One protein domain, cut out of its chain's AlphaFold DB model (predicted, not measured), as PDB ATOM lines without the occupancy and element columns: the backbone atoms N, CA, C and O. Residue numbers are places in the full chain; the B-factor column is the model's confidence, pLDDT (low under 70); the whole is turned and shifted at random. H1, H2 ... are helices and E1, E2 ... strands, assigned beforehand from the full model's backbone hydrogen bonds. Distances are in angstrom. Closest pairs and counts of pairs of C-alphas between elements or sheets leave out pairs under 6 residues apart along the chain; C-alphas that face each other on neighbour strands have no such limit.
ATOM      1  N   SER A 178     -55.432 -59.632 -23.860       89.12
ATOM      2  CA  SER A 178     -54.301 -60.518 -23.576       89.12
ATOM      3  C   SER A 178     -53.941 -61.381 -24.789       89.12
ATOM      4  O   SER A 178     -54.832 -61.895 -25.466       89.12
ATOM      5  N   ASP A 179     -52.645 -61.585 -25.030       80.44
ATOM      6  CA  ASP A 179     -52.128 -62.481 -26.064       80.44
ATOM      7  C   ASP A 179     -51.665 -63.818 -25.462       80.44
ATOM      8  O   ASP A 179     -50.563 -63.908 -24.920       80.44
ATOM      9  N   PRO A 180     -52.464 -64.896 -25.557       75.50
ATOM     10  CA  PRO A 180     -52.064 -66.205 -25.046       75.50
ATOM     11  C   PRO A 180     -50.945 -66.867 -25.868       75.50
ATOM     12  O   PRO A 180     -50.365 -67.847 -25.415       75.50
ATOM     13  N   LYS A 181     -50.637 -66.366 -27.073       71.19
ATOM     14  CA  LYS A 181     -49.543 -66.850 -27.933       71.19
ATOM     15  C   LYS A 181     -48.531 -65.726 -28.181       71.19
ATOM     16  O   LYS A 181     -48.159 -65.485 -29.330       71.19
ATOM     17  N   HIS A 182     -48.170 -65.007 -27.120       69.94
ATOM     18  CA  HIS A 182     -47.187 -63.932 -27.197       69.94
ATOM     19  C   HIS A 182     -45.794 -64.473 -27.552       69.94
ATOM     20  O   HIS A 182     -45.425 -65.583 -27.169       69.94
ATOM     21  N   PHE A 183     -45.038 -63.668 -28.292       74.62
ATOM     22  CA  PHE A 183     -43.603 -63.849 -28.487       74.62
ATOM     23  C   PHE A 183     -42.889 -62.778 -27.662       74.62
ATOM     24  O   PHE A 183     -43.339 -61.636 -27.677       74.62
ATOM     25  N   ASP A 184     -41.760 -63.098 -27.030       72.44
ATOM     26  CA  ASP A 184     -41.020 -62.168 -26.150       72.44
ATOM     27  C   ASP A 184     -40.645 -60.832 -26.819       72.44
ATOM     28  O   ASP A 184     -40.415 -59.817 -26.165       72.44
ATOM     29  N   GLN A 185     -40.580 -60.813 -28.150       78.38
ATOM     30  CA  GLN A 185     -40.247 -59.627 -28.939       78.38
ATOM     31  C   GLN A 185     -41.454 -58.729 -29.234       78.38
ATOM     32  O   GLN A 185     -41.280 -57.605 -29.712       78.38
ATOM     33  N   GLN A 186     -42.671 -59.214 -28.987       88.25
ATOM     34  CA  GLN A 186     -43.907 -58.481 -29.206       88.25
ATOM     35  C   GLN A 186     -44.308 -57.757 -27.933       88.25
ATOM     36  O   GLN A 186     -44.389 -58.321 -26.851       88.25
ATOM     37  N   HIS A 187     -44.591 -56.476 -28.084       92.81
ATOM     38  CA  HIS A 187     -45.129 -55.650 -27.021       92.81
ATOM     39  C   HIS A 187     -45.952 -54.537 -27.652       92.81
ATOM     40  O   HIS A 187     -45.930 -54.346 -28.872       92.81
ATOM     41  N   SER A 188     -46.725 -53.836 -26.837       95.50
ATOM     42  CA  SER A 188     -47.560 -52.723 -27.276       95.50
ATOM     43  C   SER A 188     -47.515 -51.606 -26.251       95.50
ATOM     44  O   SER A 188     -47.420 -51.858 -25.048       95.50
ATOM     45  N   SER A 189     -47.591 -50.366 -26.722       95.50
ATOM     46  CA  SER A 189     -47.520 -49.196 -25.853       95.50
ATOM     47  C   SER A 189     -48.369 -48.054 -26.373       95.50
ATOM     48  O   SER A 189     -48.624 -47.930 -27.570       95.50
ATOM     49  N   GLN A 190     -48.767 -47.200 -25.444       96.25
ATOM     50  CA  GLN A 190     -49.435 -45.941 -25.697       96.25
ATOM     51  C   GLN A 190     -48.572 -44.809 -25.147       96.25
ATOM     52  O   GLN A 190     -48.114 -44.865 -24.003       96.25
ATOM     53  N   TYR A 191     -48.354 -43.785 -25.961       95.62
ATOM     54  CA  TYR A 191     -47.548 -42.618 -25.633       95.62
ATOM     55  C   TYR A 191     -48.362 -41.349 -25.830       95.62
ATOM     56  O   TYR A 191     -49.221 -41.292 -26.700       95.62
ATOM     57  N   LEU A 192     -48.042 -40.312 -25.068       95.25
ATOM     58  CA  LEU A 192     -48.520 -38.958 -25.303       95.25
ATOM     59  C   LEU A 192     -47.368 -38.134 -25.876       95.25
ATOM     60  O   LEU A 192     -46.359 -37.929 -25.197       95.25
ATOM     61  N   LEU A 193     -47.519 -37.673 -27.114       94.69
ATOM     62  CA  LEU A 193     -46.615 -36.735 -27.766       94.69
ATOM     63  C   LEU A 193     -47.268 -35.353 -27.772       94.69
ATOM     64  O   LEU A 193     -48.341 -35.176 -28.340       94.69
ATOM     65  N   PHE A 194     -46.627 -34.369 -27.152       95.00
ATOM     66  CA  PHE A 194     -47.240 -33.055 -26.983       95.00
ATOM     67  C   PHE A 194     -46.228 -31.910 -26.974       95.00
ATOM     68  O   PHE A 194     -45.061 -32.080 -26.616       95.00
ATOM     69  N   ASN A 195     -46.688 -30.730 -27.364       94.31
ATOM     70  CA  ASN A 195     -46.027 -29.445 -27.169       94.31
ATOM     71  C   ASN A 195     -47.080 -28.410 -26.717       94.31
ATOM     72  O   ASN A 195     -48.115 -28.789 -26.177       94.31
ATOM     73  N   GLU A 196     -46.812 -27.116 -26.870       90.75
ATOM     74  CA  GLU A 196     -47.735 -26.057 -26.428       90.75
ATOM     75  C   GLU A 196     -49.003 -25.941 -27.288       90.75
ATOM     76  O   GLU A 196     -49.999 -25.395 -26.829       90.75
ATOM     77  N   THR A 197     -48.991 -26.463 -28.518       88.50
ATOM     78  CA  THR A 197     -50.086 -26.295 -29.491       88.50
ATOM     79  C   THR A 197     -50.782 -27.612 -29.829       88.50
ATOM     80  O   THR A 197     -51.962 -27.625 -30.160       88.50
ATOM     81  N   VAL A 198     -50.057 -28.729 -29.773       89.19
ATOM     82  CA  VAL A 198     -50.514 -30.045 -30.222       89.19
ATOM     83  C   VAL A 198     -50.329 -31.053 -29.099       89.19
ATOM     84  O   VAL A 198     -49.269 -31.111 -28.479       89.19
ATOM     85  N   SER A 199     -51.342 -31.888 -28.881       92.81
ATOM     86  CA  SER A 199     -51.291 -33.039 -27.983       92.81
ATOM     87  C   SER A 199     -51.908 -34.241 -28.688       92.81
ATOM     88  O   SER A 199     -53.077 -34.199 -29.063       92.81
ATOM     89  N   GLN A 200     -51.120 -35.295 -28.887       93.12
ATOM     90  CA  GLN A 200     -51.529 -36.488 -29.616       93.12
ATOM     91  C   GLN A 200     -51.158 -37.755 -28.849       93.12
ATOM     92  O   GLN A 200     -50.016 -37.938 -28.427       93.12
ATOM     93  N   GLU A 201     -52.124 -38.658 -28.714       94.56
ATOM     94  CA  GLU A 201     -51.883 -40.006 -28.212       94.56
ATOM     95  C   GLU A 201     -51.510 -40.950 -29.359       94.56
ATOM     96  O   GLU A 201     -52.200 -41.016 -30.374       94.56
ATOM     97  N   LEU A 202     -50.420 -41.691 -29.181       94.62
ATOM     98  CA  LEU A 202     -49.886 -42.654 -30.137       94.62
ATOM     99  C   LEU A 202     -50.005 -44.047 -29.540       94.62
ATOM    100  O   LEU A 202     -49.359 -44.342 -28.535       94.62
ATOM    101  N   THR A 203     -50.801 -44.906 -30.165       96.00
ATOM    102  CA  THR A 203     -50.942 -46.310 -29.771       96.00
ATOM    103  C   THR A 203     -50.258 -47.173 -30.818       96.00
ATOM    104  O   THR A 203     -50.642 -47.160 -31.983       96.00
ATOM    105  N   LEU A 204     -49.232 -47.912 -30.403       96.25
ATOM    106  CA  LEU A 204     -48.355 -48.670 -31.290       96.25
ATOM    107  C   LEU A 204     -48.258 -50.115 -30.803       96.25
ATOM    108  O   LEU A 204     -48.236 -50.384 -29.599       96.25
ATOM    109  N   SER A 205     -48.199 -51.050 -31.747       95.25
ATOM    110  CA  SER A 205     -48.161 -52.481 -31.454       95.25
ATOM    111  C   SER A 205     -47.232 -53.222 -32.407       95.25
ATOM    112  O   SER A 205     -47.152 -52.907 -33.594       95.25
ATOM    113  N   LEU A 206     -46.522 -54.215 -31.869       93.19
ATOM    114  CA  LEU A 206     -45.776 -55.208 -32.647       93.19
ATOM    115  C   LEU A 206     -46.566 -56.506 -32.856       93.19
ATOM    116  O   LEU A 206     -46.092 -57.399 -33.558       93.19
ATOM    117  N   SER A 207     -47.740 -56.645 -32.233       90.75
ATOM    118  CA  SER A 207     -48.554 -57.848 -32.390       90.75
ATOM    119  C   SER A 207     -49.272 -57.823 -33.744       90.75
ATOM    120  O   SER A 207     -49.994 -56.865 -34.026       90.75
ATOM    121  N   PRO A 208     -49.178 -58.892 -34.556       87.06
ATOM    122  CA  PRO A 208     -49.891 -58.989 -35.830       87.06
ATOM    123  C   PRO A 208     -51.418 -59.082 -35.666       87.06
ATOM    124  O   PRO A 208     -52.143 -59.030 -36.652       87.06
ATOM    125  N   ARG A 209     -51.917 -59.255 -34.434       85.81
ATOM    126  CA  ARG A 209     -53.353 -59.307 -34.111       85.81
ATOM    127  C   ARG A 209     -53.932 -57.961 -33.683       85.81
ATOM    128  O   ARG A 209     -55.125 -57.883 -33.402       85.81
ATOM    129  N   SER A 210     -53.094 -56.940 -33.556       89.31
ATOM    130  CA  SER A 210     -53.518 -55.597 -33.185       89.31
ATOM    131  C   SER A 210     -54.016 -54.829 -34.401       89.31
ATOM    132  O   SER A 210     -53.468 -54.960 -35.491       89.31
ATOM    133  N   ASP A 211     -55.003 -53.959 -34.188       88.44
ATOM    134  CA  ASP A 211     -55.434 -52.992 -35.206       88.44
ATOM    135  C   ASP A 211     -54.426 -51.835 -35.375       88.44
ATOM    136  O   ASP A 211     -54.550 -51.019 -36.291       88.44
ATOM    137  N   TYR A 212     -53.433 -51.741 -34.483       92.06
ATOM    138  CA  TYR A 212     -52.435 -50.677 -34.454       92.06
ATOM    139  C   TYR A 212     -51.125 -51.125 -35.093       92.06
ATOM    140  O   TYR A 212     -50.666 -52.251 -34.910       92.06
ATOM    141  N   LYS A 213     -50.507 -50.211 -35.842       93.50
ATOM    142  CA  LYS A 213     -49.261 -50.462 -36.571       93.50
ATOM    143  C   LYS A 213     -48.037 -50.195 -35.690       93.50
ATOM    144  O   LYS A 213     -48.119 -49.558 -34.642       93.50
ATOM    145  N   SER A 214     -46.881 -50.647 -36.166       93.75
ATOM    146  CA  SER A 214     -45.574 -50.410 -35.546       93.75
ATOM    147  C   SER A 214     -44.886 -49.127 -36.030       93.75
ATOM    148  O   SER A 214     -43.744 -48.860 -35.675       93.75
ATOM    149  N   SER A 215     -45.538 -48.323 -36.869       94.06
ATOM    150  CA  SER A 215     -45.006 -47.030 -37.299       94.06
ATOM    151  C   SER A 215     -46.127 -46.054 -37.605       94.06
ATOM    152  O   SER A 215     -47.211 -46.447 -38.045       94.06
ATOM    153  N   GLU A 216     -45.848 -44.776 -37.377       93.75
ATOM    154  CA  GLU A 216     -46.784 -43.685 -37.609       93.75
ATOM    155  C   GLU A 216     -46.032 -42.456 -38.123       93.75
ATOM    156  O   GLU A 216     -44.888 -42.196 -37.739       93.75
ATOM    157  N   ARG A 217     -46.655 -41.697 -39.026       92.75
ATOM    158  CA  ARG A 217     -46.065 -40.489 -39.607       92.75
ATOM    159  C   ARG A 217     -46.920 -39.279 -39.264       92.75
ATOM    160  O   ARG A 217     -48.075 -39.205 -39.665       92.75
ATOM    161  N   LEU A 218     -46.312 -38.317 -38.582       89.25
ATOM    162  CA  LEU A 218     -46.928 -37.086 -38.095       89.25
ATOM    163  C   LEU A 218     -46.271 -35.903 -38.807       89.25
ATOM    164  O   LEU A 218     -45.303 -35.308 -38.327       89.25
ATOM    165  N   GLY A 219     -46.742 -35.623 -40.025       87.44
ATOM    166  CA  GLY A 219     -46.134 -34.626 -40.909       87.44
ATOM    167  C   GLY A 219     -44.662 -34.960 -41.228       87.44
ATOM    168  O   GLY A 219     -44.405 -35.969 -41.905       87.44
ATOM    169  N   PRO A 220     -43.685 -34.134 -40.793       88.88
ATOM    170  CA  PRO A 220     -42.261 -34.404 -40.994       88.88
ATOM    171  C   PRO A 220     -41.685 -35.440 -40.014       88.88
ATOM    172  O   PRO A 220     -40.647 -36.026 -40.319       88.88
ATOM    173  N   LEU A 221     -42.333 -35.675 -38.866       91.62
ATOM    174  CA  LEU A 221     -41.890 -36.625 -37.845       91.62
ATOM    175  C   LEU A 221     -42.340 -38.040 -38.204       91.62
ATOM    176  O   LEU A 221     -43.514 -38.276 -38.476       91.62
ATOM    177  N   SER A 222     -41.416 -38.997 -38.166       94.69
ATOM    178  CA  SER A 222     -41.755 -40.420 -38.278       94.69
ATOM    179  C   SER A 222     -41.432 -41.144 -36.977       94.69
ATOM    180  O   SER A 222     -40.315 -41.045 -36.465       94.69
ATOM    181  N   VAL A 223     -42.417 -41.865 -36.455       95.69
ATOM    182  CA  VAL A 223     -42.340 -42.640 -35.220       95.69
ATOM    183  C   VAL A 223     -42.232 -44.114 -35.585       95.69
ATOM    184  O   VAL A 223     -43.054 -44.637 -36.335       95.69
ATOM    185  N   HIS A 224     -41.216 -44.778 -35.046       95.94
ATOM    186  CA  HIS A 224     -40.916 -46.185 -35.282       95.94
ATOM    187  C   HIS A 224     -40.985 -46.938 -33.964       95.94
ATOM    188  O   HIS A 224     -40.267 -46.614 -33.021       95.94
ATOM    189  N   TYR A 225     -41.837 -47.949 -33.901       96.38
ATOM    190  CA  TYR A 225     -42.000 -48.813 -32.747       96.38
ATOM    191  C   TYR A 225     -41.272 -50.132 -32.984       96.38
ATOM    192  O   TYR A 225     -41.465 -50.782 -34.012       96.38
ATOM    193  N   MET A 226     -40.402 -50.512 -32.054       93.94
ATOM    194  CA  MET A 226     -39.448 -51.604 -32.237       93.94
ATOM    195  C   MET A 226     -39.328 -52.489 -30.986       93.94
ATOM    196  O   MET A 226     -39.676 -52.060 -29.885       93.94
ATOM    197  N   PRO A 227     -38.836 -53.735 -31.116       92.56
ATOM    198  CA  PRO A 227     -38.575 -54.614 -29.976       92.56
ATOM    199  C   PRO A 227     -37.645 -53.996 -28.921       92.56
ATOM    200  O   PRO A 227     -36.672 -53.322 -29.261       92.56
ATOM    201  N   GLN A 228     -37.900 -54.277 -27.639       91.00
ATOM    202  CA  GLN A 228     -37.192 -53.654 -26.509       91.00
ATOM    203  C   GLN A 228     -35.668 -53.866 -26.538       91.00
ATOM    204  O   GLN A 228     -34.897 -52.966 -26.200       91.00
ATOM    205  N   PHE A 229     -35.211 -55.037 -26.990       88.94
ATOM    206  CA  PHE A 229     -33.789 -55.388 -27.011       88.94
ATOM    207  C   PHE A 229     -32.947 -54.497 -27.943       88.94
ATOM    208  O   PHE A 229     -31.760 -54.285 -27.679       88.94
ATOM    209  N   LEU A 230     -33.552 -53.905 -28.984       90.38
ATOM    210  CA  LEU A 230     -32.856 -53.035 -29.941       90.38
ATOM    211  C   LEU A 230     -32.402 -51.706 -29.335       90.38
ATOM    212  O   LEU A 230     -31.489 -51.074 -29.867       90.38
ATOM    213  N   GLN A 231     -32.961 -51.310 -28.190       89.56
ATOM    214  CA  GLN A 231     -32.545 -50.106 -27.476       89.56
ATOM    215  C   GLN A 231     -31.022 -50.066 -27.243       89.56
ATOM    216  O   GLN A 231     -30.399 -49.012 -27.389       89.56
ATOM    217  N   LYS A 232     -30.413 -51.205 -26.882       86.06
ATOM    218  CA  LYS A 232     -28.973 -51.289 -26.577       86.06
ATOM    219  C   LYS A 232     -28.105 -50.965 -27.797       86.06
ATOM    220  O   LYS A 232     -27.065 -50.333 -27.656       86.06
ATOM    221  N   CYS A 233     -28.562 -51.327 -28.991       85.50
ATOM    222  CA  CYS A 233     -27.860 -51.039 -30.238       85.50
ATOM    223  C   CYS A 233     -27.859 -49.560 -30.604       85.50
ATOM    224  O   CYS A 233     -26.862 -49.038 -31.086       85.50
ATOM    225  N   PHE A 234     -28.957 -48.857 -30.329       85.88
ATOM    226  CA  PHE A 234     -28.988 -47.409 -30.516       85.88
ATOM    227  C   PHE A 234     -28.094 -46.667 -29.517       85.88
ATOM    228  O   PHE A 234     -27.672 -45.549 -29.808       85.88
ATOM    229  N   ALA A 235     -27.791 -47.273 -28.364       82.75
ATOM    230  CA  ALA A 235     -26.867 -46.709 -27.383       82.75
ATOM    231  C   ALA A 235     -25.390 -46.909 -27.778       82.75
ATOM    232  O   ALA A 235     -24.580 -46.019 -27.536       82.75
ATOM    233  N   ASN A 236     -25.055 -48.038 -28.412       81.25
ATOM    234  CA  ASN A 236     -23.682 -48.432 -28.740       81.25
ATOM    235  C   ASN A 236     -23.467 -48.465 -30.260       81.25
ATOM    236  O   ASN A 236     -23.535 -49.528 -30.877       81.25
ATOM    237  N   GLN A 237     -23.225 -47.303 -30.871       75.50
ATOM    238  CA  GLN A 237     -23.015 -47.211 -32.319       75.50
ATOM    239  C   GLN A 237     -21.557 -47.424 -32.727       75.50
ATOM    240  O   GLN A 237     -20.648 -46.891 -32.096       75.50
ATOM    241  N   GLY A 238     -21.362 -48.183 -33.808       79.06
ATOM    242  CA  GLY A 238     -20.081 -48.333 -34.497       79.06
ATOM    243  C   GLY A 238     -19.853 -47.226 -35.528       79.06
ATOM    244  O   GLY A 238     -20.780 -46.493 -35.883       79.06
ATOM    245  N   GLU A 239     -18.625 -47.120 -36.034       82.56
ATOM    246  CA  GLU A 239     -18.212 -46.071 -36.978       82.56
ATOM    247  C   GLU A 239     -18.994 -46.101 -38.300       82.56
ATOM    248  O   GLU A 239     -19.265 -45.057 -38.894       82.56
ATOM    249  N   SER A 240     -19.427 -47.280 -38.754       83.94
ATOM    250  CA  SER A 240     -20.235 -47.416 -39.970       83.94
ATOM    251  C   SER A 240     -21.675 -46.925 -39.834       83.94
ATOM    252  O   SER A 240     -22.337 -46.664 -40.846       83.94
ATOM    253  N   GLY A 241     -22.189 -46.830 -38.605       86.50
ATOM    254  CA  GLY A 241     -23.603 -46.586 -38.336       86.50
ATOM    255  C   GLY A 241     -24.527 -47.760 -38.691       86.50
ATOM    256  O   GLY A 241     -25.741 -47.551 -38.774       86.50
ATOM    257  N   PHE A 242     -23.997 -48.968 -38.917       91.69
ATOM    258  CA  PHE A 242     -24.787 -50.179 -39.157       91.69
ATOM    259  C   PHE A 242     -25.142 -50.893 -37.850       91.69
ATOM    260  O   PHE A 242     -24.286 -51.142 -37.004       91.69
ATOM    261  N   LEU A 243     -26.415 -51.259 -37.705       91.88
ATOM    262  CA  LEU A 243     -26.929 -52.041 -36.581       91.88
ATOM    263  C   LEU A 243     -27.392 -53.400 -37.087       91.88
ATOM    264  O   LEU A 243     -28.263 -53.457 -37.952       91.88
ATOM    265  N   VAL A 244     -26.837 -54.478 -36.542       90.88
ATOM    266  CA  VAL A 244     -27.188 -55.858 -36.887       90.88
ATOM    267  C   VAL A 244     -27.964 -56.469 -35.732       90.88
ATOM    268  O   VAL A 244     -27.530 -56.391 -34.584       90.88
ATOM    269  N   TRP A 245     -29.093 -57.114 -36.015       91.75
ATOM    270  CA  TRP A 245     -29.799 -57.893 -35.000       91.75
ATOM    271  C   TRP A 245     -30.332 -59.212 -35.522       91.75
ATOM    272  O   TRP A 245     -30.591 -59.373 -36.715       91.75
ATOM    273  N   ASN A 246     -30.503 -60.144 -34.590       89.62
ATOM    274  CA  ASN A 246     -31.038 -61.470 -34.832       89.62
ATOM    275  C   ASN A 246     -32.496 -61.554 -34.346       89.62
ATOM    276  O   ASN A 246     -32.804 -61.221 -33.202       89.62
ATOM    277  N   LEU A 247     -33.390 -62.007 -35.224       83.81
ATOM    278  CA  LEU A 247     -34.828 -62.152 -34.976       83.81
ATOM    279  C   LEU A 247     -35.178 -63.364 -34.099       83.81
ATOM    280  O   LEU A 247     -36.305 -63.462 -33.634       83.81
ATOM    281  N   VAL A 248     -34.246 -64.286 -33.870       85.06
ATOM    282  CA  VAL A 248     -34.441 -65.493 -33.052       85.06
ATOM    283  C   VAL A 248     -33.822 -65.311 -31.670       85.06
ATOM    284  O   VAL A 248     -34.500 -65.492 -30.665       85.06
ATOM    285  N   THR A 249     -32.549 -64.910 -31.600       86.31
ATOM    286  CA  THR A 249     -31.825 -64.799 -30.317       86.31
ATOM    287  C   THR A 249     -32.061 -63.474 -29.594       86.31
ATOM    288  O   THR A 249     -31.689 -63.343 -28.432       86.31
ATOM    289  N   SER A 250     -32.681 -62.486 -30.251       86.56
ATOM    290  CA  SER A 250     -32.856 -61.121 -29.722       86.56
ATOM    291  C   SER A 250     -31.531 -60.423 -29.373       86.56
ATOM    292  O   SER A 250     -31.491 -59.480 -28.580       86.56
ATOM    293  N   GLU A 251     -30.427 -60.877 -29.968       88.12
ATOM    294  CA  GLU A 251     -29.127 -60.228 -29.855       88.12
ATOM    295  C   GLU A 251     -29.006 -59.095 -30.870       88.12
ATOM    296  O   GLU A 251     -29.436 -59.213 -32.021       88.12
ATOM    297  N   CYS A 252     -28.383 -58.000 -30.445       89.62
ATOM    298  CA  CYS A 252     -28.107 -56.859 -31.298       89.62
ATOM    299  C   CYS A 252     -26.666 -56.382 -31.095       89.62
ATOM    300  O   CYS A 252     -26.203 -56.267 -29.959       89.62
ATOM    301  N   PHE A 253     -25.960 -56.132 -32.196       90.44
ATOM    302  CA  PHE A 253     -24.546 -55.777 -32.223       90.44
ATOM    303  C   PHE A 253     -24.202 -54.918 -33.452       90.44
ATOM    304  O   PHE A 253     -25.012 -54.724 -34.360       90.44
ATOM    305  N   THR A 254     -22.983 -54.391 -33.483       90.62
ATOM    306  CA  THR A 254     -22.434 -53.632 -34.617       90.62
ATOM    307  C   THR A 254     -21.495 -54.533 -35.425       90.62
ATOM    308  O   THR A 254     -20.840 -55.390 -34.816       90.62
ATOM    309  N   PRO A 255     -21.401 -54.401 -36.762       90.25
ATOM    310  CA  PRO A 255     -20.474 -55.214 -37.554       90.25
ATOM    311  C   PRO A 255     -19.038 -55.168 -37.018       90.25
ATOM    312  O   PRO A 255     -18.375 -56.199 -36.941       90.25
ATOM    313  N   GLU A 256     -18.595 -54.002 -36.551       89.69
ATOM    314  CA  GLU A 256     -17.268 -53.768 -35.982       89.69
ATOM    315  C   GLU A 256     -17.035 -54.588 -34.709       89.69
ATOM    316  O   GLU A 256     -15.986 -55.205 -34.564       89.69
ATOM    317  N   SER A 257     -18.029 -54.690 -33.817       88.38
ATOM    318  CA  SER A 257     -17.906 -55.495 -32.587       88.38
ATOM    319  C   SER A 257     -17.700 -56.994 -32.846       88.38
ATOM    320  O   SER A 257     -17.222 -57.715 -31.972       88.38
ATOM    321  N   LYS A 258     -18.072 -57.472 -34.041       88.56
ATOM    322  CA  LYS A 258     -17.915 -58.865 -34.480       88.56
ATOM    323  C   LYS A 258     -16.858 -59.029 -35.579       88.56
ATOM    324  O   LYS A 258     -16.724 -60.129 -36.107       88.56
ATOM    325  N   ASN A 259     -16.106 -57.971 -35.902       87.25
ATOM    326  CA  ASN A 259     -15.121 -57.929 -36.988       87.25
ATOM    327  C   ASN A 259     -15.690 -58.346 -38.358       87.25
ATOM    328  O   ASN A 259     -15.011 -58.986 -39.160       87.25
ATOM    329  N   TYR A 260     -16.950 -58.005 -38.640       89.75
ATOM    330  CA  TYR A 260     -17.549 -58.253 -39.949       89.75
ATOM    331  C   TYR A 260     -17.112 -57.181 -40.953       89.75
ATOM    332  O   TYR A 260     -17.260 -55.989 -40.668       89.75
ATOM    333  N   PRO A 261     -16.587 -57.578 -42.130       87.38
ATOM    334  CA  PRO A 261     -16.048 -56.637 -43.097       87.38
ATOM    335  C   PRO A 261     -17.162 -55.784 -43.698       87.38
ATOM    336  O   PRO A 261     -18.208 -56.288 -44.120       87.38
ATOM    337  N   ILE A 262     -16.907 -54.479 -43.752       89.38
ATOM    338  CA  ILE A 262     -17.769 -53.506 -44.415       89.38
ATOM    339  C   ILE A 262     -17.041 -53.034 -45.661       89.38
ATOM    340  O   ILE A 262     -15.995 -52.390 -45.578       89.38
ATOM    341  N   THR A 263     -17.612 -53.340 -46.817       88.56
ATOM    342  CA  THR A 263     -16.998 -53.054 -48.115       88.56
ATOM    343  C   THR A 263     -17.900 -52.137 -48.930       88.56
ATOM    344  O   THR A 263     -19.077 -51.938 -48.620       88.56
ATOM    345  N   LYS A 264     -17.336 -51.532 -49.977       90.31
ATOM    346  CA  LYS A 264     -18.078 -50.726 -50.948       90.31
ATOM    347  C   LYS A 264     -18.086 -51.436 -52.293       90.31
ATOM    348  O   LYS A 264     -17.096 -52.061 -52.657       90.31
ATOM    349  N   THR A 265     -19.195 -51.341 -53.013       87.12
ATOM    350  CA  THR A 265     -19.257 -51.758 -54.418       87.12
ATOM    351  C   THR A 265     -18.584 -50.728 -55.321       87.12
ATOM    352  O   THR A 265     -18.339 -49.595 -54.901       87.12
ATOM    353  N   ASP A 266     -18.387 -51.078 -56.592       85.75
ATOM    354  CA  ASP A 266     -17.858 -50.171 -57.624       85.75
ATOM    355  C   ASP A 266     -18.704 -48.895 -57.789       85.75
ATOM    356  O   ASP A 266     -18.203 -47.841 -58.165       85.75
ATOM    357  N   LYS A 267     -19.998 -48.968 -57.450       84.69
ATOM    358  CA  LYS A 267     -20.934 -47.829 -57.444       84.69
ATOM    359  C   LYS A 267     -20.984 -47.087 -56.098       84.69
ATOM    360  O   LYS A 267     -21.861 -46.255 -55.888       84.69
ATOM    361  N   GLY A 268     -20.090 -47.412 -55.165       85.12
ATOM    362  CA  GLY A 268     -19.971 -46.768 -53.856       85.12
ATOM    363  C   GLY A 268     -20.980 -47.226 -52.796       85.12
ATOM    364  O   GLY A 268     -20.977 -46.679 -51.693       85.12
ATOM    365  N   ALA A 269     -21.822 -48.225 -53.082       87.12
ATOM    366  CA  ALA A 269     -22.800 -48.731 -52.119       87.12
ATOM    367  C   ALA A 269     -22.108 -49.539 -51.017       87.12
ATOM    368  O   ALA A 269     -21.365 -50.476 -51.309       87.12
ATOM    369  N   ARG A 270     -22.369 -49.199 -49.753       91.38
ATOM    370  CA  ARG A 270     -21.825 -49.930 -48.605       91.38
ATOM    371  C   ARG A 270     -22.617 -51.211 -48.373       91.38
ATOM    372  O   ARG A 270     -23.849 -51.185 -48.332       91.38
ATOM    373  N   PHE A 271     -21.910 -52.314 -48.172       91.56
ATOM    374  CA  PHE A 271     -22.510 -53.597 -47.844       91.56
ATOM    375  C   PHE A 271     -21.722 -54.295 -46.740       91.56
ATOM    376  O   PHE A 271     -20.534 -54.041 -46.541       91.56
ATOM    377  N   VAL A 272     -22.408 -55.168 -46.011       92.62
ATOM    378  CA  VAL A 272     -21.799 -56.054 -45.019       92.62
ATOM    379  C   VAL A 272     -22.167 -57.483 -45.376       92.62
ATOM    380  O   VAL A 272     -23.307 -57.766 -45.755       92.62
ATOM    381  N   SER A 273     -21.200 -58.385 -45.272       90.62
ATOM    382  CA  SER A 273     -21.425 -59.807 -45.504       90.62
ATOM    383  C   SER A 273     -20.772 -60.644 -44.424       90.62
ATOM    384  O   SER A 273     -19.618 -60.411 -44.070       90.62
ATOM    385  N   PHE A 274     -21.504 -61.632 -43.922       90.88
ATOM    386  CA  PHE A 274     -21.004 -62.577 -42.932       90.88
ATOM    387  C   PHE A 274     -21.671 -63.941 -43.109       90.88
ATOM    388  O   PHE A 274     -22.789 -64.053 -43.620       90.88
ATOM    389  N   THR A 275     -20.965 -64.992 -42.702       87.12
ATOM    390  CA  THR A 275     -21.434 -66.374 -42.831       87.12
ATOM    391  C   THR A 275     -22.253 -66.769 -41.606       87.12
ATOM    392  O   THR A 275     -21.831 -66.550 -40.472       87.12
ATOM    393  N   HIS A 276     -23.413 -67.387 -41.825       84.44
ATOM    394  CA  HIS A 276     -24.219 -68.001 -40.774       84.44
ATOM    395  C   HIS A 276     -24.527 -69.456 -41.141       84.44
ATOM    396  O   HIS A 276     -25.232 -69.738 -42.114       84.44
ATOM    397  N   GLY A 277     -23.960 -70.398 -40.383       84.12
ATOM    398  CA  GLY A 277     -23.967 -71.812 -40.757       84.12
ATOM    399  C   GLY A 277     -23.194 -72.033 -42.061       84.12
ATOM    400  O   GLY A 277     -22.011 -71.716 -42.132       84.12
ATOM    401  N   LYS A 278     -23.867 -72.556 -43.092       79.81
ATOM    402  CA  LYS A 278     -23.294 -72.761 -44.439       79.81
ATOM    403  C   LYS A 278     -23.612 -71.631 -45.426       79.81
ATOM    404  O   LYS A 278     -23.116 -71.653 -46.546       79.81
ATOM    405  N   ASN A 279     -24.427 -70.654 -45.024       84.25
ATOM    406  CA  ASN A 279     -24.945 -69.631 -45.928       84.25
ATOM    407  C   ASN A 279     -24.189 -68.313 -45.738       84.25
ATOM    408  O   ASN A 279     -24.068 -67.813 -44.616       84.25
ATOM    409  N   LEU A 280     -23.715 -67.730 -46.840       88.88
ATOM    410  CA  LEU A 280     -23.183 -66.371 -46.864       88.88
ATOM    411  C   LEU A 280     -24.348 -65.385 -46.974       88.88
ATOM    412  O   LEU A 280     -25.079 -65.393 -47.961       88.88
ATOM    413  N   LEU A 281     -24.522 -64.527 -45.971       91.19
ATOM    414  CA  LEU A 281     -25.552 -63.494 -45.986       91.19
ATOM    415  C   LEU A 281     -24.931 -62.167 -46.414       91.19
ATOM    416  O   LEU A 281     -23.927 -61.743 -45.843       91.19
ATOM    417  N   LYS A 282     -25.539 -61.504 -47.401       92.31
ATOM    418  CA  LYS A 282     -25.128 -60.187 -47.908       92.31
ATOM    419  C   LYS A 282     -26.217 -59.168 -47.595       92.31
ATOM    420  O   LYS A 282     -27.393 -59.438 -47.826       92.31
ATOM    421  N   PHE A 283     -25.844 -57.999 -47.091       93.31
ATOM    422  CA  PHE A 283     -26.783 -56.931 -46.746       93.31
ATOM    423  C   PHE A 283     -26.350 -55.614 -47.367       93.31
ATOM    424  O   PHE A 283     -25.172 -55.271 -47.317       93.31
ATOM    425  N   PHE A 284     -27.323 -54.846 -47.858       92.19
ATOM    426  CA  PHE A 284     -27.153 -53.483 -48.366       92.19
ATOM    427  C   PHE A 284     -27.984 -52.506 -47.507       92.19
ATOM    428  O   PHE A 284     -29.068 -52.086 -47.926       92.19
ATOM    429  N   PRO A 285     -27.513 -52.148 -46.294       90.50
ATOM    430  CA  PRO A 285     -28.338 -51.518 -45.253       90.50
ATOM    431  C   PRO A 285     -28.814 -50.104 -45.589       90.50
ATOM    432  O   PRO A 285     -29.776 -49.620 -44.996       90.50
ATOM    433  N   ASP A 286     -28.136 -49.438 -46.526       89.69
ATOM    434  CA  ASP A 286     -28.514 -48.115 -47.028       89.69
ATOM    435  C   ASP A 286     -29.762 -48.171 -47.943       89.69
ATOM    436  O   ASP A 286     -30.380 -47.141 -48.197       89.69
ATOM    437  N   PHE A 287     -30.176 -49.366 -48.392       88.88
ATOM    438  CA  PHE A 287     -31.352 -49.576 -49.250       88.88
ATOM    439  C   PHE A 287     -32.410 -50.492 -48.625       88.88
ATOM    440  O   PHE A 287     -33.607 -50.275 -48.809       88.88
ATOM    441  N   SER A 288     -31.992 -51.543 -47.917       89.31
ATOM    442  CA  SER A 288     -32.892 -52.546 -47.346       89.31
ATOM    443  C   SER A 288     -32.292 -53.165 -46.085       89.31
ATOM    444  O   SER A 288     -31.116 -53.526 -46.092       89.31
ATOM    445  N   PRO A 289     -33.097 -53.382 -45.026       90.25
ATOM    446  CA  PRO A 289     -32.628 -54.067 -43.832       90.25
ATOM    447  C   PRO A 289     -32.579 -55.593 -43.966       90.25
ATOM    448  O   PRO A 289     -32.139 -56.279 -43.044       90.25
ATOM    449  N   VAL A 290     -33.071 -56.135 -45.080       92.94
ATOM    450  CA  VAL A 290     -33.174 -57.573 -45.351       92.94
ATOM    451  C   VAL A 290     -31.938 -58.053 -46.111       92.94
ATOM    452  O   VAL A 290     -31.377 -57.302 -46.912       92.94
ATOM    453  N   ALA A 291     -31.533 -59.303 -45.871       92.12
ATOM    454  CA  ALA A 291     -30.482 -59.952 -46.645       92.12
ATOM    455  C   ALA A 291     -30.859 -60.028 -48.130       92.12
ATOM    456  O   ALA A 291     -32.034 -60.016 -48.495       92.12
ATOM    457  N   VAL A 292     -29.851 -60.131 -48.981       91.19
ATOM    458  CA  VAL A 292     -29.988 -60.164 -50.431       91.19
ATOM    459  C   VAL A 292     -29.307 -61.427 -50.959       91.19
ATOM    460  O   VAL A 292     -28.223 -61.785 -50.495       91.19
ATOM    461  N   ASN A 293     -29.971 -62.117 -51.882       87.94
ATOM    462  CA  ASN A 293     -29.446 -63.288 -52.584       87.94
ATOM    463  C   ASN A 293     -28.440 -62.867 -53.676       87.94
ATOM    464  O   ASN A 293     -28.269 -61.683 -53.964       87.94
ATOM    465  N   ASP A 294     -27.775 -63.832 -54.311       84.38
ATOM    466  CA  ASP A 294     -26.787 -63.546 -55.365       84.38
ATOM    467  C   ASP A 294     -27.396 -62.882 -56.612       84.38
ATOM    468  O   ASP A 294     -26.722 -62.112 -57.292       84.38
ATOM    469  N   ASP A 295     -28.685 -63.109 -56.868       84.56
ATOM    470  CA  ASP A 295     -29.476 -62.486 -57.937       84.56
ATOM    471  C   ASP A 295     -30.043 -61.100 -57.562       84.56
ATOM    472  O   ASP A 295     -30.862 -60.540 -58.290       84.56
ATOM    473  N   LEU A 296     -29.622 -60.541 -56.423       81.38
ATOM    474  CA  LEU A 296     -30.096 -59.276 -55.858       81.38
ATOM    475  C   LEU A 296     -31.560 -59.278 -55.371       81.38
ATOM    476  O   LEU A 296     -32.080 -58.227 -54.980       81.38
ATOM    477  N   THR A 297     -32.220 -60.438 -55.312       88.00
ATOM    478  CA  THR A 297     -33.556 -60.560 -54.709       88.00
ATOM    479  C   THR A 297     -33.490 -60.550 -53.179       88.00
ATOM    480  O   THR A 297     -32.478 -60.898 -52.566       88.00
ATOM    481  N   LYS A 298     -34.576 -60.119 -52.525       89.75
ATOM    482  CA  LYS A 298     -34.646 -60.048 -51.056       89.75
ATOM    483  C   LYS A 298     -34.815 -61.441 -50.449       89.75
ATOM    484  O   LYS A 298     -35.728 -62.174 -50.812       89.75
ATOM    485  N   ASN A 299     -34.000 -61.754 -49.449       89.00
ATOM    486  CA  ASN A 299     -34.100 -62.966 -48.644       89.00
ATOM    487  C   ASN A 299     -34.781 -62.670 -47.300       89.00
ATOM    488  O   ASN A 299     -34.131 -62.429 -46.277       89.00
ATOM    489  N   GLU A 300     -36.113 -62.682 -47.305       87.00
ATOM    490  CA  GLU A 300     -36.928 -62.377 -46.121       87.00
ATOM    491  C   GLU A 300     -36.772 -63.409 -44.994       87.00
ATOM    492  O   GLU A 300     -36.921 -63.061 -43.819       87.00
ATOM    493  N   ASN A 301     -36.378 -64.639 -45.335       87.25
ATOM    494  CA  ASN A 301     -36.192 -65.751 -44.399       87.25
ATOM    495  C   ASN A 301     -34.893 -65.660 -43.586       87.25
ATOM    496  O   ASN A 301     -34.675 -66.467 -42.683       87.25
ATOM    497  N   SER A 302     -34.012 -64.699 -43.886       88.31
ATOM    498  CA  SER A 302     -32.789 -64.505 -43.108       88.31
ATOM    499  C   SER A 302     -33.120 -64.220 -41.633       88.31
ATOM    500  O   SER A 302     -33.970 -63.368 -41.362       88.31
ATOM    501  N   PRO A 303     -32.436 -64.857 -40.664       89.50
ATOM    502  CA  PRO A 303     -32.651 -64.576 -39.245       89.50
ATOM    503  C   PRO A 303     -32.054 -63.229 -38.816       89.50
ATOM    504  O   PRO A 303     -32.316 -62.780 -37.704       89.50
ATOM    505  N   PHE A 304     -31.267 -62.573 -39.676       91.94
ATOM    506  CA  PHE A 304     -30.635 -61.293 -39.382       91.94
ATOM    507  C   PHE A 304     -31.274 -60.143 -40.156       91.94
ATOM    508  O   PHE A 304     -31.814 -60.298 -41.257       91.94
ATOM    509  N   ARG A 305     -31.181 -58.953 -39.572       93.19
ATOM    510  CA  ARG A 305     -31.503 -57.682 -40.216       93.19
ATOM    511  C   ARG A 305     -30.377 -56.692 -39.956       93.19
ATOM    512  O   ARG A 305     -29.753 -56.747 -38.896       93.19
ATOM    513  N   VAL A 306     -30.128 -55.804 -40.917       92.81
ATOM    514  CA  VAL A 306     -29.080 -54.782 -40.808       92.81
ATOM    515  C   VAL A 306     -29.624 -53.408 -41.166       92.81
ATOM    516  O   VAL A 306     -29.975 -53.164 -42.310       92.81
ATOM    517  N   LEU A 307     -29.673 -52.484 -40.213       92.50
ATOM    518  CA  LEU A 307     -30.204 -51.136 -40.411       92.50
ATOM    519  C   LEU A 307     -29.078 -50.107 -40.502       92.50
ATOM    520  O   LEU A 307     -28.219 -50.052 -39.624       92.50
ATOM    521  N   SER A 308     -29.129 -49.241 -41.515       92.62
ATOM    522  CA  SER A 308     -28.276 -48.051 -41.579       92.62
ATOM    523  C   SER A 308     -28.900 -46.896 -40.802       92.62
ATOM    524  O   SER A 308     -29.944 -46.362 -41.176       92.62
ATOM    525  N   THR A 309     -28.249 -46.472 -39.719       89.62
ATOM    526  CA  THR A 309     -28.723 -45.342 -38.898       89.62
ATOM    527  C   THR A 309     -28.568 -43.994 -39.601       89.62
ATOM    528  O   THR A 309     -29.292 -43.049 -39.287       89.62
ATOM    529  N   SER A 310     -27.678 -43.916 -40.597       87.44
ATOM    530  CA  SER A 310     -27.434 -42.709 -41.396       87.44
ATOM    531  C   SER A 310     -28.682 -42.217 -42.143       87.44
ATOM    532  O   SER A 310     -28.863 -41.011 -42.309       87.44
ATOM    533  N   LEU A 311     -29.600 -43.130 -42.482       88.94
ATOM    534  CA  LEU A 311     -30.876 -42.823 -43.136       88.94
ATOM    535  C   LEU A 311     -31.815 -41.974 -42.262       88.94
ATOM    536  O   LEU A 311     -32.722 -41.329 -42.782       88.94
ATOM    537  N   PHE A 312     -31.592 -41.945 -40.944       90.69
ATOM    538  CA  PHE A 312     -32.483 -41.303 -39.971       90.69
ATOM    539  C   PHE A 312     -31.907 -40.026 -39.350       90.69
ATOM    540  O   PHE A 312     -32.469 -39.497 -38.394       90.69
ATOM    541  N   VAL A 313     -30.788 -39.525 -39.876       87.50
ATOM    542  CA  VAL A 313     -30.102 -38.334 -39.349       87.50
ATOM    543  C   VAL A 313     -30.650 -37.032 -39.949       87.50
ATOM    544  O   VAL A 313     -30.695 -36.008 -39.269       87.50
ATOM    545  N   GLY A 314     -31.089 -37.054 -41.214       84.81
ATOM    546  CA  GLY A 314     -31.494 -35.847 -41.952       84.81
ATOM    547  C   GLY A 314     -32.915 -35.339 -41.673       84.81
ATOM    548  O   GLY A 314     -33.250 -34.222 -42.059       84.81
ATOM    549  N   LYS A 315     -33.765 -36.144 -41.027       89.81
ATOM    550  CA  LYS A 315     -35.173 -35.833 -40.723       89.81
ATOM    551  C   LYS A 315     -35.512 -36.257 -39.289       89.81
ATOM    552  O   LYS A 315     -34.813 -37.100 -38.731       89.81
ATOM    553  N   PRO A 316     -36.555 -35.687 -38.661       92.19
ATOM    554  CA  PRO A 316     -36.915 -36.059 -37.300       92.19
ATOM    555  C   PRO A 316     -37.503 -37.478 -37.266       92.19
ATOM    556  O   PRO A 316     -38.580 -37.746 -37.804       92.19
ATOM    557  N   HIS A 317     -36.784 -38.385 -36.606       94.50
ATOM    558  CA  HIS A 317     -37.187 -39.771 -36.391       94.50
ATOM    559  C   HIS A 317     -37.176 -40.109 -34.903       94.50
ATOM    560  O   HIS A 317     -36.172 -39.905 -34.219       94.50
ATOM    561  N   LEU A 318     -38.287 -40.651 -34.411       95.19
ATOM    562  CA  LEU A 318     -38.441 -41.084 -33.029       95.19
ATOM    563  C   LEU A 318     -38.536 -42.606 -32.979       95.19
ATOM    564  O   LEU A 318     -39.454 -43.176 -33.557       95.19
ATOM    565  N   PHE A 319     -37.614 -43.255 -32.276       95.81
ATOM    566  CA  PHE A 319     -37.642 -44.701 -32.077       95.81
ATOM    567  C   PHE A 319     -38.133 -45.007 -30.668       95.81
ATOM    568  O   PHE A 319     -37.597 -44.478 -29.696       95.81
ATOM    569  N   LEU A 320     -39.158 -45.841 -30.560       96.19
ATOM    570  CA  LEU A 320     -39.814 -46.222 -29.317       96.19
ATOM    571  C   LEU A 320     -39.677 -47.733 -29.129       96.19
ATOM    572  O   LEU A 320     -39.970 -48.504 -30.042       96.19
ATOM    573  N   PHE A 321     -39.247 -48.152 -27.943       94.56
ATOM    574  CA  PHE A 321     -38.977 -49.559 -27.630       94.56
ATOM    575  C   PHE A 321     -39.749 -50.031 -26.390       94.56
ATOM    576  O   PHE A 321     -39.248 -50.821 -25.594       94.56
ATOM    577  N   GLY A 322     -40.962 -49.508 -26.195       93.12
ATOM    578  CA  GLY A 322     -41.761 -49.748 -24.995       93.12
ATOM    579  C   GLY A 322     -41.387 -48.752 -23.901       93.12
ATOM    580  O   GLY A 322     -41.756 -47.579 -23.950       93.12
ATOM    581  N   GLU A 323     -40.573 -49.179 -22.949       93.38
ATOM    582  CA  GLU A 323     -40.151 -48.351 -21.810       93.38
ATOM    583  C   GLU A 323     -38.949 -47.447 -22.111       93.38
ATOM    584  O   GLU A 323     -38.330 -46.870 -21.214       93.38
ATOM    585  N   SER A 324     -38.594 -47.283 -23.382       94.62
ATOM    586  CA  SER A 324     -37.495 -46.416 -23.779       94.62
ATOM    587  C   SER A 324     -37.700 -45.763 -25.132       94.62
ATOM    588  O   SER A 324     -38.543 -46.159 -25.941       94.62
ATOM    589  N   VAL A 325     -36.900 -44.728 -25.357       95.62
ATOM    590  CA  VAL A 325     -36.917 -43.904 -26.553       95.62
ATOM    591  C   VAL A 325     -35.493 -43.635 -27.023       95.62
ATOM    592  O   VAL A 325     -34.598 -43.396 -26.208       95.62
ATOM    593  N   ALA A 326     -35.290 -43.638 -28.338       95.19
ATOM    594  CA  ALA A 326     -34.077 -43.155 -28.976       95.19
ATOM    595  C   ALA A 326     -34.389 -42.087 -30.025       95.19
ATOM    596  O   ALA A 326     -35.361 -42.177 -30.776       95.19
ATOM    597  N   PHE A 327     -33.538 -41.068 -30.077       94.12
ATOM    598  CA  PHE A 327     -33.606 -40.008 -31.075       94.12
ATOM    599  C   PHE A 327     -32.214 -39.461 -31.382       94.12
ATOM    600  O   PHE A 327     -31.318 -39.484 -30.535       94.12
ATOM    601  N   TYR A 328     -32.041 -38.929 -32.588       92.12
ATOM    602  CA  TYR A 328     -30.793 -38.295 -32.990       92.12
ATOM    603  C   TYR A 328     -30.744 -36.829 -32.553       92.12
ATOM    604  O   TYR A 328     -31.711 -36.085 -32.721       92.12
ATOM    605  N   LYS A 329     -29.608 -36.384 -32.004       90.00
ATOM    606  CA  LYS A 329     -29.384 -34.977 -31.658       90.00
ATOM    607  C   LYS A 329     -28.339 -34.371 -32.588       90.00
ATOM    608  O   LYS A 329     -27.142 -34.499 -32.336       90.00
ATOM    609  N   SER A 330     -28.791 -33.616 -33.589       85.69
ATOM    610  CA  SER A 330     -27.922 -33.020 -34.619       85.69
ATOM    611  C   SER A 330     -26.802 -32.146 -34.048       85.69
ATOM    612  O   SER A 330     -25.685 -32.189 -34.546       85.69
ATOM    613  N   VAL A 331     -27.057 -31.437 -32.941       84.44
ATOM    614  CA  VAL A 331     -26.055 -30.588 -32.263       84.44
ATOM    615  C   VAL A 331     -24.855 -31.390 -31.744       84.44
ATOM    616  O   VAL A 331     -23.731 -30.916 -31.804       84.44
ATOM    617  N   ARG A 332     -25.079 -32.605 -31.223       83.38
ATOM    618  CA  ARG A 332     -24.011 -33.477 -30.692       83.38
ATOM    619  C   ARG A 332     -23.578 -34.557 -31.684       83.38
ATOM    620  O   ARG A 332     -22.733 -35.376 -31.347       83.38
ATOM    621  N   LYS A 333     -24.192 -34.575 -32.871       85.75
ATOM    622  CA  LYS A 333     -24.062 -35.613 -33.897       85.75
ATOM    623  C   LYS A 333     -24.165 -37.048 -33.356       85.75
ATOM    624  O   LYS A 333     -23.542 -37.957 -33.891       85.75
ATOM    625  N   SER A 334     -24.962 -37.259 -32.307       87.38
ATOM    626  CA  SER A 334     -25.046 -38.541 -31.605       87.38
ATOM    627  C   SER A 334     -26.482 -38.953 -31.307       87.38
ATOM    628  O   SER A 334     -27.392 -38.120 -31.200       87.38
ATOM    629  N   TRP A 335     -26.681 -40.262 -31.175       89.94
ATOM    630  CA  TRP A 335     -27.942 -40.841 -30.737       89.94
ATOM    631  C   TRP A 335     -28.064 -40.766 -29.223       89.94
ATOM    632  O   TRP A 335     -27.124 -41.035 -28.480       89.94
ATOM    633  N   VAL A 336     -29.246 -40.372 -28.765       91.88
ATOM    634  CA  VAL A 336     -29.577 -40.281 -27.349       91.88
ATOM    635  C   VAL A 336     -30.638 -41.320 -27.061       91.88
ATOM    636  O   VAL A 336     -31.722 -41.274 -27.636       91.88
ATOM    637  N   VAL A 337     -30.325 -42.225 -26.141       93.38
ATOM    638  CA  VAL A 337     -31.253 -43.237 -25.643       93.38
ATOM    639  C   VAL A 337     -31.633 -42.890 -24.211       93.38
ATOM    640  O   VAL A 337     -30.770 -42.637 -23.373       93.38
ATOM    641  N   LYS A 338     -32.932 -42.876 -23.918       93.94
ATOM    642  CA  LYS A 338     -33.467 -42.621 -22.578       93.94
ATOM    643  C   LYS A 338     -34.523 -43.663 -22.236       93.94
ATOM    644  O   LYS A 338     -35.286 -44.076 -23.101       93.94
ATOM    645  N   LYS A 339     -34.564 -44.083 -20.974       93.19
ATOM    646  CA  LYS A 339     -35.658 -44.897 -20.431       93.19
ATOM    647  C   LYS A 339     -36.720 -43.982 -19.828       93.19
ATOM    648  O   LYS A 339     -36.373 -42.919 -19.317       93.19
ATOM    649  N   PHE A 340     -37.980 -44.387 -19.910       92.25
ATOM    650  CA  PHE A 340     -39.078 -43.745 -19.196       92.25
ATOM    651  C   PHE A 340     -39.084 -44.253 -17.748       92.25
ATOM    652  O   PHE A 340     -39.181 -45.454 -17.519       92.25
ATOM    653  N   GLY A 341     -38.949 -43.357 -16.771       81.06
ATOM    654  CA  GLY A 341     -39.330 -43.623 -15.379       81.06
ATOM    655  C   GLY A 341     -40.829 -43.394 -15.139       81.06
ATOM    656  O   GLY A 341     -41.559 -43.029 -16.063       81.06
ATOM    657  N   ASN A 342     -41.285 -43.546 -13.888       75.81
ATOM    658  CA  ASN A 342     -42.677 -43.265 -13.501       75.81
ATOM    659  C   ASN A 342     -43.061 -41.813 -13.837       75.81
ATOM    660  O   ASN A 342     -42.482 -40.875 -13.297       75.81
ATOM    661  N   ASP A 343     -44.023 -41.659 -14.749       75.25
ATOM    662  CA  ASP A 343     -44.525 -40.385 -15.287       75.25
ATOM    663  C   ASP A 343     -43.448 -39.415 -15.825       75.25
ATOM    664  O   ASP A 343     -43.632 -38.197 -15.903       75.25
ATOM    665  N   GLN A 344     -42.290 -39.944 -16.230       90.56
ATOM    666  CA  GLN A 344     -41.192 -39.115 -16.710       90.56
ATOM    667  C   GLN A 344     -41.490 -38.531 -18.096       90.56
ATOM    668  O   GLN A 344     -41.746 -39.249 -19.065       90.56
ATOM    669  N   ILE A 345     -41.347 -37.209 -18.214       93.19
ATOM    670  CA  ILE A 345     -41.472 -36.487 -19.482       93.19
ATOM    671  C   ILE A 345     -40.096 -36.346 -20.139       93.19
ATOM    672  O   ILE A 345     -39.173 -35.754 -19.572       93.19
ATOM    673  N   ILE A 346     -39.959 -36.826 -21.375       95.06
ATOM    674  CA  ILE A 346     -38.719 -36.719 -22.149       95.06
ATOM    675  C   ILE A 346     -38.864 -35.625 -23.208       95.06
ATOM    676  O   ILE A 346     -39.688 -35.723 -24.112       95.06
ATOM    677  N   LYS A 347     -38.030 -34.583 -23.114       94.31
ATOM    678  CA  LYS A 347     -37.931 -33.524 -24.132       94.31
ATOM    679  C   LYS A 347     -37.196 -34.039 -25.375       94.31
ATOM    680  O   LYS A 347     -36.084 -34.563 -25.249       94.31
ATOM    681  N   LEU A 348     -37.804 -33.853 -26.542       93.50
ATOM    682  CA  LEU A 348     -37.243 -34.157 -27.859       93.50
ATOM    683  C   LEU A 348     -36.474 -32.940 -28.412       93.50
ATOM    684  O   LEU A 348     -36.719 -31.814 -27.977       93.50
ATOM    685  N   PRO A 349     -35.525 -33.128 -29.349       90.69
ATOM    686  CA  PRO A 349     -34.668 -32.037 -29.814       90.69
ATOM    687  C   PRO A 349     -35.294 -31.180 -30.924       90.69
ATOM    688  O   PRO A 349     -34.658 -30.235 -31.380       90.69
ATOM    689  N   TRP A 350     -36.520 -31.483 -31.353       89.62
ATOM    690  CA  TRP A 350     -37.245 -30.755 -32.394       89.62
ATOM    691  C   TRP A 350     -38.602 -30.259 -31.887       89.62
ATOM    692  O   TRP A 350     -39.301 -30.955 -31.149       89.62
ATOM    693  N   MET A 351     -38.980 -29.054 -32.329       85.62
ATOM    694  CA  MET A 351     -40.322 -28.464 -32.178       85.62
ATOM    695  C   MET A 351     -40.867 -28.416 -30.735       85.62
ATOM    696  O   MET A 351     -42.079 -28.460 -30.528       85.62
ATOM    697  N   ASN A 352     -39.981 -28.362 -29.731       90.31
ATOM    698  CA  ASN A 352     -40.325 -28.388 -28.303       90.31
ATOM    699  C   ASN A 352     -41.211 -29.575 -27.878       90.31
ATOM    700  O   ASN A 352     -41.844 -29.525 -26.819       90.31
ATOM    701  N   PHE A 353     -41.239 -30.648 -28.676       93.00
ATOM    702  CA  PHE A 353     -42.035 -31.823 -28.358       93.00
ATOM    703  C   PHE A 353     -41.518 -32.525 -27.110       93.00
ATOM    704  O   PHE A 353     -40.319 -32.598 -26.822       93.00
ATOM    705  N   LYS A 354     -42.466 -33.085 -26.378       95.00
ATOM    706  CA  LYS A 354     -42.272 -33.897 -25.192       95.00
ATOM    707  C   LYS A 354     -43.002 -35.208 -25.415       95.00
ATOM    708  O   LYS A 354     -44.093 -35.219 -25.975       95.00
ATOM    709  N   VAL A 355     -42.395 -36.301 -24.978       95.56
ATOM    710  CA  VAL A 355     -43.015 -37.624 -25.008       95.56
ATOM    711  C   VAL A 355     -43.128 -38.172 -23.593       95.56
ATOM    712  O   VAL A 355     -42.202 -38.038 -22.788       95.56
ATOM    713  N   ARG A 356     -44.275 -38.779 -23.303       95.38
ATOM    714  CA  ARG A 356     -44.594 -39.474 -22.056       95.38
ATOM    715  C   ARG A 356     -45.137 -40.858 -22.398       95.38
ATOM    716  O   ARG A 356     -45.933 -40.990 -23.323       95.38
ATOM    717  N   LEU A 357     -44.728 -41.879 -21.651       95.94
ATOM    718  CA  LEU A 357     -45.328 -43.210 -21.726       95.94
ATOM    719  C   LEU A 357     -46.623 -43.223 -20.901       95.94
ATOM    720  O   LEU A 357     -46.591 -42.904 -19.718       95.94
ATOM    721  N   LEU A 358     -47.750 -43.574 -21.524       94.44
ATOM    722  CA  LEU A 358     -49.049 -43.705 -20.851       94.44
ATOM    723  C   LEU A 358     -49.286 -45.139 -20.379       94.44
ATOM    724  O   LEU A 358     -49.724 -45.368 -19.255       94.44
ATOM    725  N   LYS A 359     -48.998 -46.115 -21.244       94.44
ATOM    726  CA  LYS A 359     -49.167 -47.535 -20.942       94.44
ATOM    727  C   LYS A 359     -48.186 -48.370 -21.749       94.44
ATOM    728  O   LYS A 359     -47.991 -48.108 -22.929       94.44
ATOM    729  N   HIS A 360     -47.634 -49.403 -21.133       93.75
ATOM    730  CA  HIS A 360     -46.840 -50.431 -21.796       93.75
ATOM    731  C   HIS A 360     -47.363 -51.810 -21.386       93.75
ATOM    732  O   HIS A 360     -47.775 -52.009 -20.242       93.75
ATOM    733  N   SER A 361     -47.379 -52.761 -22.317       93.00
ATOM    734  CA  SER A 361     -47.648 -54.162 -22.011       93.00
ATOM    735  C   SER A 361     -46.900 -55.092 -22.958       93.00
ATOM    736  O   SER A 361     -46.984 -54.950 -24.177       93.00
ATOM    737  N   ALA A 362     -46.225 -56.088 -22.388       89.94
ATOM    738  CA  ALA A 362     -45.643 -57.204 -23.133       89.94
ATOM    739  C   ALA A 362     -46.664 -58.319 -23.440       89.94
ATOM    740  O   ALA A 362     -46.499 -59.075 -24.388       89.94
ATOM    741  N   HIS A 363     -47.749 -58.407 -22.664       90.19
ATOM    742  CA  HIS A 363     -48.699 -59.529 -22.720       90.19
ATOM    743  C   HIS A 363     -50.068 -59.134 -23.277       90.19
ATOM    744  O   HIS A 363     -50.931 -59.990 -23.466       90.19
ATOM    745  N   GLN A 364     -50.307 -57.840 -23.490       92.94
ATOM    746  CA  GLN A 364     -51.551 -57.321 -24.040       92.94
ATOM    747  C   GLN A 364     -51.274 -56.495 -25.287       92.94
ATOM    748  O   GLN A 364     -50.284 -55.767 -25.354       92.94
ATOM    749  N   TYR A 365     -52.204 -56.544 -26.233       92.62
ATOM    750  CA  TYR A 365     -52.202 -55.678 -27.403       92.62
ATOM    751  C   TYR A 365     -53.515 -54.893 -27.510       92.62
ATOM    752  O   TYR A 365     -54.572 -55.372 -27.080       92.62
ATOM    753  N   PRO A 366     -53.466 -53.668 -28.050       94.69
ATOM    754  CA  PRO A 366     -54.643 -52.843 -28.246       94.69
ATOM    755  C   PRO A 366     -55.419 -53.286 -29.492       94.69
ATOM    756  O   PRO A 366     -54.836 -53.591 -30.535       94.69
ATOM    757  N   ILE A 367     -56.742 -53.277 -29.394       91.81
ATOM    758  CA  ILE A 367     -57.680 -53.402 -30.514       91.81
ATOM    759  C   ILE A 367     -58.698 -52.265 -30.454       91.81
ATOM    760  O   ILE A 367     -58.952 -51.704 -29.382       91.81
TER     761      ILE A 367
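Overview. This is residues 178 to 367 of the 543 residues of the protein "ResB domain-containing protein" of Halobacteriovoraceae bacterium (UniProt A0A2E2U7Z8). The domain has two lobes in line: at one end a sandwich in which the sheet E2 E1 E13 packs on one face of the five-stranded sheet E3 E4 E10 E11 E12, and at the other end two small sheets, E5 E9 and, farther out, E6 E7 E8. H1 packs between the five-stranded sheet and E5, and short H2 leads from E9 back toward E10. The printed part has 190 residues, under half of them in the named elements, which run E1 E2 E3 E4 H1 E5 E6 E7 E8 E9 H2 E10 E11 E12 E13 E14; the class is mostly strand. The five-stranded sheet is mixed, and the three smaller sheets are antiparallel. The whole is compact, with a radius of gyration of the C-alphas of 17.5 A and spans of 49 by 45 by 27 A.

Arrangement. The largest sheet, twisted, runs in the order E3 (residues 215 to 218), E4 (221 to 225), E10 (317 to 320), E11 (324 to 329) and E12 (334 to 339). E3 and E4 form an antiparallel hairpin, with N 218 and O 221 2.8 A apart. E4 and E10 are parallel, with N 318 and O 222 2.9 A apart. E10, E11 and E12 are a meander, each strand the antiparallel neighbour of the one before; N 326 and O 319 are 2.8 A apart, and N 325 and O 338 also 2.8 A. The sheet E2 (199 to 205), E1 (188 to 194) and E13 (354 to 361) faces it in a sandwich, two sheets face to face, with best planes 22 degrees apart and strands at 38 degrees. Within it, N 191 and O 202 are 2.8 A apart, as are N 190 and O 359. E13 bends by 50 degrees at residue 358. E14 (364 to 367) pairs with no named strand; its closest C-alpha to E1 is Tyr 365, 5.5 A from that of Ser 188. H1 (228 to 235) is on the five-stranded sheet at a height of 8.5 A, over E11 and along the strands at 26 degrees on the local plane. The closest C-alphas of H1 and E5 (242 to 246) are those of Cys 233 and Leu 243, 6.5 A apart. E5 and E9 (304 to 308) are antiparallel neighbours, with N 307 and O 243 2.8 A apart. H2 (309 to 312) only grazes the five-stranded sheet. E6 (262 to 264), E7 (270 to 276) and E8 (279 to 283) form another meander, with N 271 and O 263 2.9 A apart and N 283 and O 272 2.9 A. The closest C-alphas of E8 and E9 are those of Phe 283 and Val 306, 6.7 A. In H1, 2 of 4 O i to N i+4 pairs and 5 of 5 O i to N i+3 pairs are within hydrogen-bond range; H2 is too short for an i+4 pair.

Along the chain. In the five-stranded sheet, E12 is 16.7 A long, E11 16.1 A and E4 13.2 A. E1 starts at C-alpha 188, (-47.560, -52.723, -27.276), and is 19.7 A long; E2 is 20.0 A and E13 21.2 A. H1 measures 12.5 A. E7, 19.8 A long, starts at C-alpha 270, (-21.825, -49.930, -48.605). E5 and E9 are each 13.6 A, and E8 is 12.9 A. E14 ends at C-alpha 367, (-57.680, -53.402, -30.514).

Size, cuts and confidence. The C-alphas of Glu 196 and Lys 278 are the two farthest apart, at 55.7 A. The printed part has no cut. The long links are E5 to E6, E8 to E9 and E12 to E13. The mean pLDDT of the printed part is 89.6, and residue 182 is under 70.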